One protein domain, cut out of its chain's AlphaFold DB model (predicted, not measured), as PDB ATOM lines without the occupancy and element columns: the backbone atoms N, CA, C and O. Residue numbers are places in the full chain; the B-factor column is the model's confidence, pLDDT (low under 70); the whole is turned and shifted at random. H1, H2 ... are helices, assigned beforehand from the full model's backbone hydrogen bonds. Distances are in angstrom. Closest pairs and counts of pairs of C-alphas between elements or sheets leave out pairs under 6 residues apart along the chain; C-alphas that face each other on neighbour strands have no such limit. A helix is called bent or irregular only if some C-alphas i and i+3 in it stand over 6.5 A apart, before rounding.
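AT A GLANCE: This is residues 14 to 88 of the 202 residues of the protein "ADPrib_exo_Tox domain-containing protein" of Candidatus Saccharibacteria bacterium (UniProt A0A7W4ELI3). A flat group of helices is built round the arm H3a of the bent helix H3, which lies in the middle, with H1 side by side with it, running the opposite way, and H4 packed across it at a large angle. At the bend of H3 the second arm, H3b, turns off at a large angle and packs on H4 near residues 74 to 78, while the short helix H2 lies at the opposite end of the long axis and touches no helix. The printed part has 75 residues with four named helices, H1, H2, H3 and H4 in that order, and no named strand; the class is all helix. It is only just compact, close to loose, with a radius of gyration of the C-alphas of 13.3 A, and the C-alphas span 42 by 31 by 15 A.

IN THESE COORDINATES: H1 holds residues 14 to 25, 16.3 A from C-alpha 14 at (8.203, -51.732, 10.493) to C-alpha 25. H2 follows at residues 28 to 33, 8.8 A long. H3, residues 43 to 66, was assigned as one helix by its hydrogen bonds but is bent: C-alphas 53 and 56 are 7.1 A apart. Its arms are H3a, residues 43 to 53, 15.1 A long from C-alpha 43 at (16.266, -45.008, 26.429), and H3b, residues 56 to 66, 15.3 A long. H4, residues 72 to 87, runs 22.9 A and ends with C-alpha 87 at (29.294, -35.766, 26.395).

HOW THE PARTS SIT: H1 touches H3a at a shallow tilt of 11 degrees, opposite ways; their closest C-alphas, those of Val 20 and Glu 47, are 6.3 A apart. H2 is close to H3a but not clearly touching, with the C-alphas of Lys 28 and Lys 43 closest at 7.3 A. The lines of H3a and H3b are about perpendicular, at 75 degrees. H4 touches H3a, closest at the C-alphas of Ala 48 and Ala 77, 4.8 A apart; at 72 degrees they are only just about perpendicular. H4 touches H3b with residues 74 to 78 alone, about perpendicular at 83 degrees; the C-alphas of Ile 60 and Ala 74 are closest, at 6.1 A. H1 and H4 are apart, and so are H2 and H4. In H1, H2, H3a, H3b and H4 every O i to N i+4 pair is within hydrogen-bond range.

THE WHOLE: The two C-alphas farthest apart, those of Asp 33 and Thr 66, are 41.6 A apart. The printed part has no cut. The links H1 to H2 and H3 to H4 are tight, the link H2 to H3 is short, and no link is long. The mean pLDDT of the printed part is 79.8; residues 14 to 16 and 54 to 56 are under 70.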
ATOM      1  N   GLU A  14       8.864 -50.838   9.535       64.62
ATOM      2  CA  GLU A  14       8.203 -51.732  10.493       64.62
ATOM      3  C   GLU A  14       9.177 -52.271  11.555       64.62
ATOM      4  O   GLU A  14       8.959 -52.056  12.739       64.62
ATOM      5  N   ALA A  15      10.321 -52.838  11.159       66.38
ATOM      6  CA  ALA A  15      11.311 -53.370  12.104       66.38
ATOM      7  C   ALA A  15      11.925 -52.281  13.006       66.38
ATOM      8  O   ALA A  15      12.253 -52.524  14.168       66.38
ATOM      9  N   LEU A  16      12.076 -51.060  12.479       67.25
ATOM     10  CA  LEU A  16      12.501 -49.911  13.278       67.25
ATOM     11  C   LEU A  16      11.412 -49.490  14.275       67.25
ATOM     12  O   LEU A  16      11.732 -49.189  15.425       67.25
ATOM     13  N   ALA A  17      10.147 -49.468  13.848       70.00
ATOM     14  CA  ALA A  17       9.020 -49.145  14.715       70.00
ATOM     15  C   ALA A  17       8.905 -50.151  15.869       70.00
ATOM     16  O   ALA A  17       8.852 -49.723  17.020       70.00
ATOM     17  N   ASP A  18       9.004 -51.450  15.578       75.00
ATOM     18  CA  ASP A  18       8.965 -52.521  16.578       75.00
ATOM     19  C   ASP A  18      10.094 -52.369  17.606       75.00
ATOM     20  O   ASP A  18       9.881 -52.469  18.815       75.00
ATOM     21  N   LYS A  19      11.311 -52.057  17.146       74.69
ATOM     22  CA  LYS A  19      12.469 -51.843  18.027       74.69
ATOM     23  C   LYS A  19      12.301 -50.607  18.914       74.69
ATOM     24  O   LYS A  19      12.658 -50.641  20.093       74.69
ATOM     25  N   VAL A  20      11.748 -49.519  18.374       75.25
ATOM     26  CA  VAL A  20      11.442 -48.304  19.145       75.25
ATOM     27  C   VAL A  20      10.317 -48.563  20.151       75.25
ATOM     28  O   VAL A  20      10.396 -48.098  21.289       75.25
ATOM     29  N   GLU A  21       9.288 -49.316  19.774       81.12
ATOM     30  CA  GLU A  21       8.187 -49.690  20.662       81.12
ATOM     31  C   GLU A  21       8.666 -50.593  21.804       81.12
ATOM     32  O   GLU A  21       8.387 -50.311  22.974       81.12
ATOM     33  N   TYR A  22       9.474 -51.608  21.496       81.31
ATOM     34  CA  TYR A  22      10.100 -52.470  22.496       81.31
ATOM     35  C   TYR A  22      10.985 -51.666  23.462       81.31
ATOM     36  O   TYR A  22      10.872 -51.790  24.681       81.31
ATOM     37  N   LEU A  23      11.810 -50.747  22.951       82.81
ATOM     38  CA  LEU A  23      12.630 -49.854  23.778       82.81
ATOM     39  C   LEU A  23      11.782 -48.999  24.740       82.81
ATOM     40  O   LEU A  23      12.166 -48.769  25.895       82.81
ATOM     41  N   LYS A  24      10.622 -48.515  24.286       81.75
ATOM     42  CA  LYS A  24       9.706 -47.700  25.097       81.75
ATOM     43  C   LYS A  24       9.040 -48.518  26.195       81.75
ATOM     44  O   LYS A  24       9.037 -48.073  27.347       81.75
ATOM     45  N   THR A  25       8.552 -49.707  25.862       85.44
ATOM     46  CA  THR A  25       7.718 -50.543  26.738       85.44
ATOM     47  C   THR A  25       8.521 -51.375  27.748       85.44
ATOM     48  O   THR A  25       8.099 -51.496  28.897       85.44
ATOM     49  N   THR A  26       9.719 -51.856  27.399       84.50
ATOM     50  CA  THR A  26      10.545 -52.743  28.250       84.50
ATOM     51  C   THR A  26      11.237 -52.000  29.390       84.50
ATOM     52  O   THR A  26      11.748 -50.903  29.191       84.50
ATOM     53  N   ARG A  27      11.335 -52.539  30.611       87.88
ATOM     54  CA  ARG A  27      11.951 -51.803  31.740       87.88
ATOM     55  C   ARG A  27      13.433 -51.484  31.471       87.88
ATOM     56  O   ARG A  27      14.171 -52.295  30.933       87.88
ATOM     57  N   LYS A  28      13.916 -50.309  31.913       81.69
ATOM     58  CA  LYS A  28      15.325 -49.897  31.707       81.69
ATOM     59  C   LYS A  28      16.336 -50.931  32.221       81.69
ATOM     60  O   LYS A  28      17.321 -51.179  31.544       81.69
ATOM     61  N   GLN A  29      16.104 -51.483  33.414       80.69
ATOM     62  CA  GLN A  29      17.016 -52.465  34.005       80.69
ATOM     63  C   GLN A  29      17.068 -53.746  33.167       80.69
ATOM     64  O   GLN A  29      18.151 -54.217  32.871       80.69
ATOM     65  N   GLU A  30      15.916 -54.214  32.689       83.31
ATOM     66  CA  GLU A  30      15.825 -55.383  31.813       83.31
ATOM     67  C   GLU A  30      16.603 -55.177  30.507       83.31
ATOM     68  O   GLU A  30      17.386 -56.037  30.135       83.31
ATOM     69  N   LEU A  31      16.492 -54.006  29.869       80.31
ATOM     70  CA  LEU A  31      17.280 -53.686  28.670       80.31
ATOM     71  C   LEU A  31      18.795 -53.666  28.927       80.31
ATOM     72  O   LEU A  31      19.576 -53.975  28.032       80.31
ATOM     73  N   ILE A  32      19.222 -53.263  30.127       76.94
ATOM     74  CA  ILE A  32      20.637 -53.301  30.518       76.94
ATOM     75  C   ILE A  32      21.072 -54.752  30.728       76.94
ATOM     76  O   ILE A  32      22.121 -55.151  30.228       76.94
ATOM     77  N   ASP A  33      20.258 -55.537  31.434       79.81
ATOM     78  CA  ASP A  33      20.544 -56.932  31.767       79.81
ATOM     79  C   ASP A  33      20.598 -57.815  30.507       79.81
ATOM     80  O   ASP A  33      21.410 -58.737  30.435       79.81
ATOM     81  N   THR A  34      19.794 -57.504  29.483       76.81
ATOM     82  CA  THR A  34      19.797 -58.195  28.181       76.81
ATOM     83  C   THR A  34      20.826 -57.647  27.190       76.81
ATOM     84  O   THR A  34      20.946 -58.172  26.084       76.81
ATOM     85  N   GLY A  35      21.579 -56.603  27.555       71.44
ATOM     86  CA  GLY A  35      22.577 -55.989  26.675       71.44
ATOM     87  C   GLY A  35      21.984 -55.211  25.495       71.44
ATOM     88  O   GLY A  35      22.686 -54.959  24.524       71.44
ATOM     89  N   MET A  36      20.712 -54.812  25.571       71.31
ATOM     90  CA  MET A  36      20.035 -53.972  24.572       71.31
ATOM     91  C   MET A  36      20.140 -52.468  24.866       71.31
ATOM     92  O   MET A  36      19.754 -51.641  24.042       71.31
ATOM     93  N   LEU A  37      20.644 -52.094  26.045       76.12
ATOM     94  CA  LEU A  37      20.921 -50.712  26.424       76.12
ATOM     95  C   LEU A  37      22.269 -50.613  27.143       76.12
ATOM     96  O   LEU A  37      22.464 -51.201  28.207       76.12
ATOM     97  N   ALA A  38      23.185 -49.811  26.598       74.62
ATOM     98  CA  ALA A  38      24.467 -49.542  27.237       74.62
ATOM     99  C   ALA A  38      24.297 -48.901  28.623       74.62
ATOM    100  O   ALA A  38      23.496 -47.986  28.841       74.62
ATOM    101  N   LYS A  39      25.102 -49.362  29.588       73.12
ATOM    102  CA  LYS A  39      25.121 -48.806  30.944       73.12
ATOM    103  C   LYS A  39      25.499 -47.323  30.889       73.12
ATOM    104  O   LYS A  39      26.553 -46.964  30.382       73.12
ATOM    105  N   GLY A  40      24.640 -46.464  31.437       77.31
ATOM    106  CA  GLY A  40      24.823 -45.005  31.413       77.31
ATOM    107  C   GLY A  40      24.153 -44.297  30.233       77.31
ATOM    108  O   GLY A  40      24.018 -43.077  30.275       77.31
ATOM    109  N   VAL A  41      23.642 -45.039  29.247       80.06
ATOM    110  CA  VAL A  41      22.839 -44.497  28.144       80.06
ATOM    111  C   VAL A  41      21.362 -44.501  28.537       80.06
ATOM    112  O   VAL A  41      20.884 -45.359  29.291       80.06
ATOM    113  N   THR A  42      20.617 -43.489  28.097       86.06
ATOM    114  CA  THR A  42      19.176 -43.420  28.348       86.06
ATOM    115  C   THR A  42      18.391 -44.034  27.190       86.06
ATOM    116  O   THR A  42      18.842 -44.052  26.044       86.06
ATOM    117  N   LYS A  43      17.175 -44.512  27.473       83.12
ATOM    118  CA  LYS A  43      16.266 -45.008  26.429       83.12
ATOM    119  C   LYS A  43      15.990 -43.953  25.357       83.12
ATOM    120  O   LYS A  43      15.963 -44.265  24.182       83.12
ATOM    121  N   VAL A  44      15.816 -42.703  25.771       84.69
ATOM    122  CA  VAL A  44      15.514 -41.586  24.868       84.69
ATOM    123  C   VAL A  44      16.712 -41.187  23.999       84.69
ATOM    124  O   VAL A  44      16.526 -40.758  22.867       84.69
ATOM    125  N   ASP A  45      17.939 -41.372  24.490       83.81
ATOM    126  CA  ASP A  45      19.161 -41.204  23.689       83.81
ATOM    127  C   ASP A  45      19.311 -42.341  22.663       83.81
ATOM    128  O   ASP A  45      19.664 -42.112  21.508       83.81
ATOM    129  N   THR A  46      18.961 -43.566  23.065       81.25
ATOM    130  CA  THR A  46      18.930 -44.741  22.177       81.25
ATOM    131  C   THR A  46      17.873 -44.571  21.086       81.25
ATOM    132  O   THR A  46      18.153 -44.800  19.915       81.25
ATOM    133  N   GLU A  47      16.675 -44.098  21.438       81.44
ATOM    134  CA  GLU A  47      15.609 -43.790  20.483       81.44
ATOM    135  C   GLU A  47      16.056 -42.737  19.463       81.44
ATOM    136  O   GLU A  47      15.876 -42.945  18.265       81.44
ATOM    137  N   ALA A  48      16.686 -41.645  19.911       80.69
ATOM    138  CA  ALA A  48      17.190 -40.602  19.019       80.69
ATOM    139  C   ALA A  48      18.238 -41.139  18.028       80.69
ATOM    140  O   ALA A  48      18.198 -40.790  16.847       80.69
ATOM    141  N   LEU A  49      19.134 -42.024  18.482       77.25
ATOM    142  CA  LEU A  49      20.092 -42.695  17.602       77.25
ATOM    143  C   LEU A  49      19.421 -43.623  16.595       77.25
ATOM    144  O   LEU A  49      19.763 -43.563  15.418       77.25
ATOM    145  N   LEU A  50      18.456 -44.440  17.021       76.06
ATOM    146  CA  LEU A  50      17.717 -45.336  16.126       76.06
ATOM    147  C   LEU A  50      16.908 -44.553  15.084       76.06
ATOM    148  O   LEU A  50      16.883 -44.914  13.910       76.06
ATOM    149  N   MET A  51      16.290 -43.445  15.497       73.81
ATOM    150  CA  MET A  51      15.582 -42.525  14.607       73.81
ATOM    151  C   MET A  51      16.517 -41.909  13.570       73.81
ATOM    152  O   MET A  51      16.196 -41.909  12.378       73.81
ATOM    153  N   TYR A  52      17.675 -41.418  14.014       74.56
ATOM    154  CA  TYR A  52      18.701 -40.905  13.118       74.56
ATOM    155  C   TYR A  52      19.184 -41.993  12.163       74.56
ATOM    156  O   TYR A  52      19.238 -41.758  10.963       74.56
ATOM    157  N   GLN A  53      19.468 -43.197  12.663       72.19
ATOM    158  CA  GLN A  53      19.919 -44.306  11.833       72.19
ATOM    159  C   GLN A  53      18.902 -44.747  10.781       72.19
ATOM    160  O   GLN A  53      19.282 -45.173   9.694       72.19
ATOM    161  N   GLY A  54      17.619 -44.636  11.104       67.81
ATOM    162  CA  GLY A  54      16.531 -44.940  10.197       67.81
ATOM    163  C   GLY A  54      16.238 -43.808   9.219       67.81
ATOM    164  O   GLY A  54      17.053 -43.421   8.388       67.81
ATOM    165  N   ILE A  55      15.009 -43.308   9.276       66.94
ATOM    166  CA  ILE A  55      14.442 -42.432   8.243       66.94
ATOM    167  C   ILE A  55      14.888 -40.973   8.357       66.94
ATOM    168  O   ILE A  55      14.820 -40.238   7.371       66.94
ATOM    169  N   TYR A  56      15.364 -40.547   9.531       69.75
ATOM    170  CA  TYR A  56      15.546 -39.126   9.810       69.75
ATOM    171  C   TYR A  56      16.931 -38.578   9.453       69.75
ATOM    172  O   TYR A  56      17.052 -37.358   9.371       69.75
ATOM    173  N   TYR A  57      17.967 -39.394   9.181       76.44
ATOM    174  CA  TYR A  57      19.301 -38.836   8.875       76.44
ATOM    175  C   TYR A  57      19.281 -37.860   7.693       76.44
ATOM    176  O   TYR A  57      20.019 -36.877   7.706       76.44
ATOM    177  N   LYS A  58      18.465 -38.123   6.661       77.62
ATOM    178  CA  LYS A  58      18.371 -37.246   5.486       77.62
ATOM    179  C   LYS A  58      17.759 -35.908   5.856       77.62
ATOM    180  O   LYS A  58      18.390 -34.887   5.624       77.62
ATOM    181  N   GLU A  59      16.577 -35.952   6.462       81.81
ATOM    182  CA  GLU A  59      15.831 -34.775   6.911       81.81
ATOM    183  C   GLU A  59      16.679 -33.922   7.867       81.81
ATOM    184  O   GLU A  59      16.836 -32.721   7.664       81.81
ATOM    185  N   ILE A  60      17.312 -34.561   8.853       81.44
ATOM    186  CA  ILE A  60      18.183 -33.902   9.830       81.44
ATOM    187  C   ILE A  60      19.409 -33.275   9.158       81.44
ATOM    188  O   ILE A  60      19.703 -32.103   9.379       81.44
ATOM    189  N   ASN A  61      20.148 -34.028   8.340       81.94
ATOM    190  CA  ASN A  61      21.359 -33.493   7.718       81.94
ATOM    191  C   ASN A  61      21.037 -32.423   6.667       81.94
ATOM    192  O   ASN A  61      21.842 -31.517   6.464       81.94
ATOM    193  N   GLU A  62      19.888 -32.501   5.994       84.31
ATOM    194  CA  GLU A  62      19.424 -31.448   5.093       84.31
ATOM    195  C   GLU A  62      19.124 -30.164   5.870       84.31
ATOM    196  O   GLU A  62      19.683 -29.121   5.533       84.31
ATOM    197  N   HIS A  63      18.372 -30.257   6.971       87.06
ATOM    198  CA  HIS A  63      18.106 -29.132   7.869       87.06
ATOM    199  C   HIS A  63      19.368 -28.438   8.347       87.06
ATOM    200  O   HIS A  63      19.493 -27.221   8.237       87.06
ATOM    201  N   LEU A  64      20.333 -29.208   8.844       82.31
ATOM    202  CA  LEU A  64      21.586 -28.657   9.346       82.31
ATOM    203  C   LEU A  64      22.387 -27.946   8.240       82.31
ATOM    204  O   LEU A  64      23.062 -26.949   8.502       82.31
ATOM    205  N   ARG A  65      22.298 -28.416   6.988       82.94
ATOM    206  CA  ARG A  65      23.003 -27.822   5.839       82.94
ATOM    207  C   ARG A  65      22.332 -26.569   5.296       82.94
ATOM    208  O   ARG A  65      23.032 -25.605   4.981       82.94
ATOM    209  N   THR A  66      21.012 -26.585   5.147       86.62
ATOM    210  CA  THR A  66      20.271 -25.583   4.362       86.62
ATOM    211  C   THR A  66      19.300 -24.748   5.191       86.62
ATOM    212  O   THR A  66      18.854 -23.704   4.723       86.62
ATOM    213  N   GLY A  67      18.985 -25.172   6.416       87.88
ATOM    214  CA  GLY A  67      17.967 -24.555   7.264       87.88
ATOM    215  C   GLY A  67      16.532 -24.953   6.909       87.88
ATOM    216  O   GLY A  67      15.601 -24.288   7.362       87.88
ATOM    217  N   THR A  68      16.321 -26.003   6.106       92.00
ATOM    218  CA  THR A  68      14.974 -26.504   5.772       92.00
ATOM    219  C   THR A  68      14.185 -26.891   7.020       92.00
ATOM    220  O   THR A  68      14.732 -27.445   7.965       92.00
ATOM    221  N   THR A  69      12.883 -26.613   7.050       92.06
ATOM    222  CA  THR A  69      12.027 -26.995   8.182       92.06
ATOM    223  C   THR A  69      11.944 -28.515   8.325       92.06
ATOM    224  O   THR A  69      11.795 -29.223   7.331       92.06
ATOM    225  N   ILE A  70      11.979 -29.001   9.568       88.00
ATOM    226  CA  ILE A  70      11.889 -30.425   9.913       88.00
ATOM    227  C   ILE A  70      10.772 -30.701  10.906       88.00
ATOM    228  O   ILE A  70      10.261 -29.800  11.575       88.00
ATOM    229  N   SER A  71      10.399 -31.970  11.007       86.81
ATOM    230  CA  SER A  71       9.427 -32.464  11.970       86.81
ATOM    231  C   SER A  71       9.890 -32.249  13.423       86.81
ATOM    232  O   SER A  71      11.092 -32.266  13.711       86.81
ATOM    233  N   PRO A  72       8.956 -32.108  14.388       84.75
ATOM    234  CA  PRO A  72       9.304 -31.995  15.806       84.75
ATOM    235  C   PRO A  72      10.147 -33.169  16.326       84.75
ATOM    236  O   PRO A  72      11.036 -32.969  17.152       84.75
ATOM    237  N   HIS A  73       9.906 -34.384  15.815       80.00
ATOM    238  CA  HIS A  73      10.685 -35.573  16.164       80.00
ATOM    239  C   HIS A  73      12.137 -35.473  15.679       80.00
ATOM    240  O   HIS A  73      13.053 -35.715  16.463       80.00
ATOM    241  N   ALA A  74      12.359 -35.043  14.433       79.25
ATOM    242  CA  ALA A  74      13.700 -34.808  13.908       79.25
ATOM    243  C   ALA A  74      14.429 -33.688  14.676       79.25
ATOM    244  O   ALA A  74      15.602 -33.833  15.013       79.25
ATOM    245  N   ALA A  75      13.731 -32.603  15.027       83.50
ATOM    246  CA  ALA A  75      14.311 -31.500  15.797       83.50
ATOM    247  C   ALA A  75      14.737 -31.920  17.216       83.50
ATOM    248  O   ALA A  75      15.782 -31.493  17.713       83.50
ATOM    249  N   GLU A  76      13.947 -32.764  17.880       86.25
ATOM    250  CA  GLU A  76      14.308 -33.322  19.186       86.25
ATOM    251  C   GLU A  76      15.480 -34.308  19.074       86.25
ATOM    252  O   GLU A  76      16.379 -34.288  19.918       86.25
ATOM    253  N   ALA A  77      15.522 -35.117  18.008       81.12
ATOM    254  CA  ALA A  77      16.649 -36.002  17.734       81.12
ATOM    255  C   ALA A  77      17.956 -35.213  17.562       81.12
ATOM    256  O   ALA A  77      18.946 -35.567  18.197       81.12
ATOM    257  N   VAL A  78      17.957 -34.097  16.818       83.94
ATOM    258  CA  VAL A  78      19.130 -33.204  16.687       83.94
ATOM    259  C   VAL A  78      19.649 -32.763  18.055       83.94
ATOM    260  O   VAL A  78      20.802 -33.022  18.392       83.94
ATOM    261  N   LYS A  79      18.780 -32.181  18.894       85.56
ATOM    262  CA  LYS A  79      19.164 -31.691  20.232       85.56
ATOM    263  C   LYS A  79      19.753 -32.786  21.119       85.56
ATOM    264  O   LYS A  79      20.582 -32.503  21.987       85.56
ATOM    265  N   ARG A  80      19.280 -34.024  20.971       86.12
ATOM    266  CA  ARG A  80      19.769 -35.173  21.738       86.12
ATOM    267  C   ARG A  80      21.112 -35.652  21.229       86.12
ATOM    268  O   ARG A  80      22.025 -35.776  22.038       86.12
ATOM    269  N   LEU A  81      21.251 -35.844  19.921       81.56
ATOM    270  CA  LEU A  81      22.515 -36.234  19.299       81.56
ATOM    271  C   LEU A  81      23.623 -35.233  19.629       81.56
ATOM    272  O   LEU A  81      24.702 -35.650  20.035       81.56
ATOM    273  N   ASP A  82      23.328 -33.932  19.586       80.12
ATOM    274  CA  ASP A  82      24.261 -32.879  19.998       80.12
ATOM    275  C   ASP A  82      24.735 -33.066  21.440       80.12
ATOM    276  O   ASP A  82      25.933 -33.063  21.723       80.12
ATOM    277  N   LYS A  83      23.801 -33.290  22.373       84.31
ATOM    278  CA  LYS A  83      24.129 -33.535  23.784       84.31
ATOM    279  C   LYS A  83      24.922 -34.824  23.982       84.31
ATOM    280  O   LYS A  83      25.765 -34.871  24.874       84.31
ATOM    281  N   MET A  84      24.637 -35.867  23.208       81.56
ATOM    282  CA  MET A  84      25.357 -37.139  23.278       81.56
ATOM    283  C   MET A  84      26.788 -36.987  22.764       81.56
ATOM    284  O   MET A  84      27.718 -37.411  23.442       81.56
ATOM    285  N   ILE A  85      26.968 -36.326  21.618       80.00
ATOM    286  CA  ILE A  85      28.282 -36.030  21.038       80.00
ATOM    287  C   ILE A  85      29.092 -35.147  21.992       80.00
ATOM    288  O   ILE A  85      30.231 -35.479  22.291       80.00
ATOM    289  N   ALA A  86      28.497 -34.091  22.554       77.94
ATOM    290  CA  ALA A  86      29.176 -33.195  23.495       77.94
ATOM    291  C   ALA A  86      29.611 -33.884  24.804       77.94
ATOM    292  O   ALA A  86      30.546 -33.438  25.463       77.94
ATOM    293  N   LYS A  87      28.938 -34.970  25.205       81.88
ATOM    294  CA  LYS A  87      29.294 -35.766  26.395       81.88
ATOM    295  C   LYS A  87      30.238 -36.925  26.096       81.88
ATOM    296  O   LYS A  87      30.784 -37.510  27.027       81.88
ATOM    297  N   SER A  88      30.388 -37.283  24.826       76.81
ATOM    298  CA  SER A  88      31.225 -38.386  24.375       76.81
ATOM    299  C   SER A  88      32.556 -37.851  23.869       76.81
ATOM    300  O   SER A  88      32.618 -36.795  23.241       76.81
TER     301      SER A  88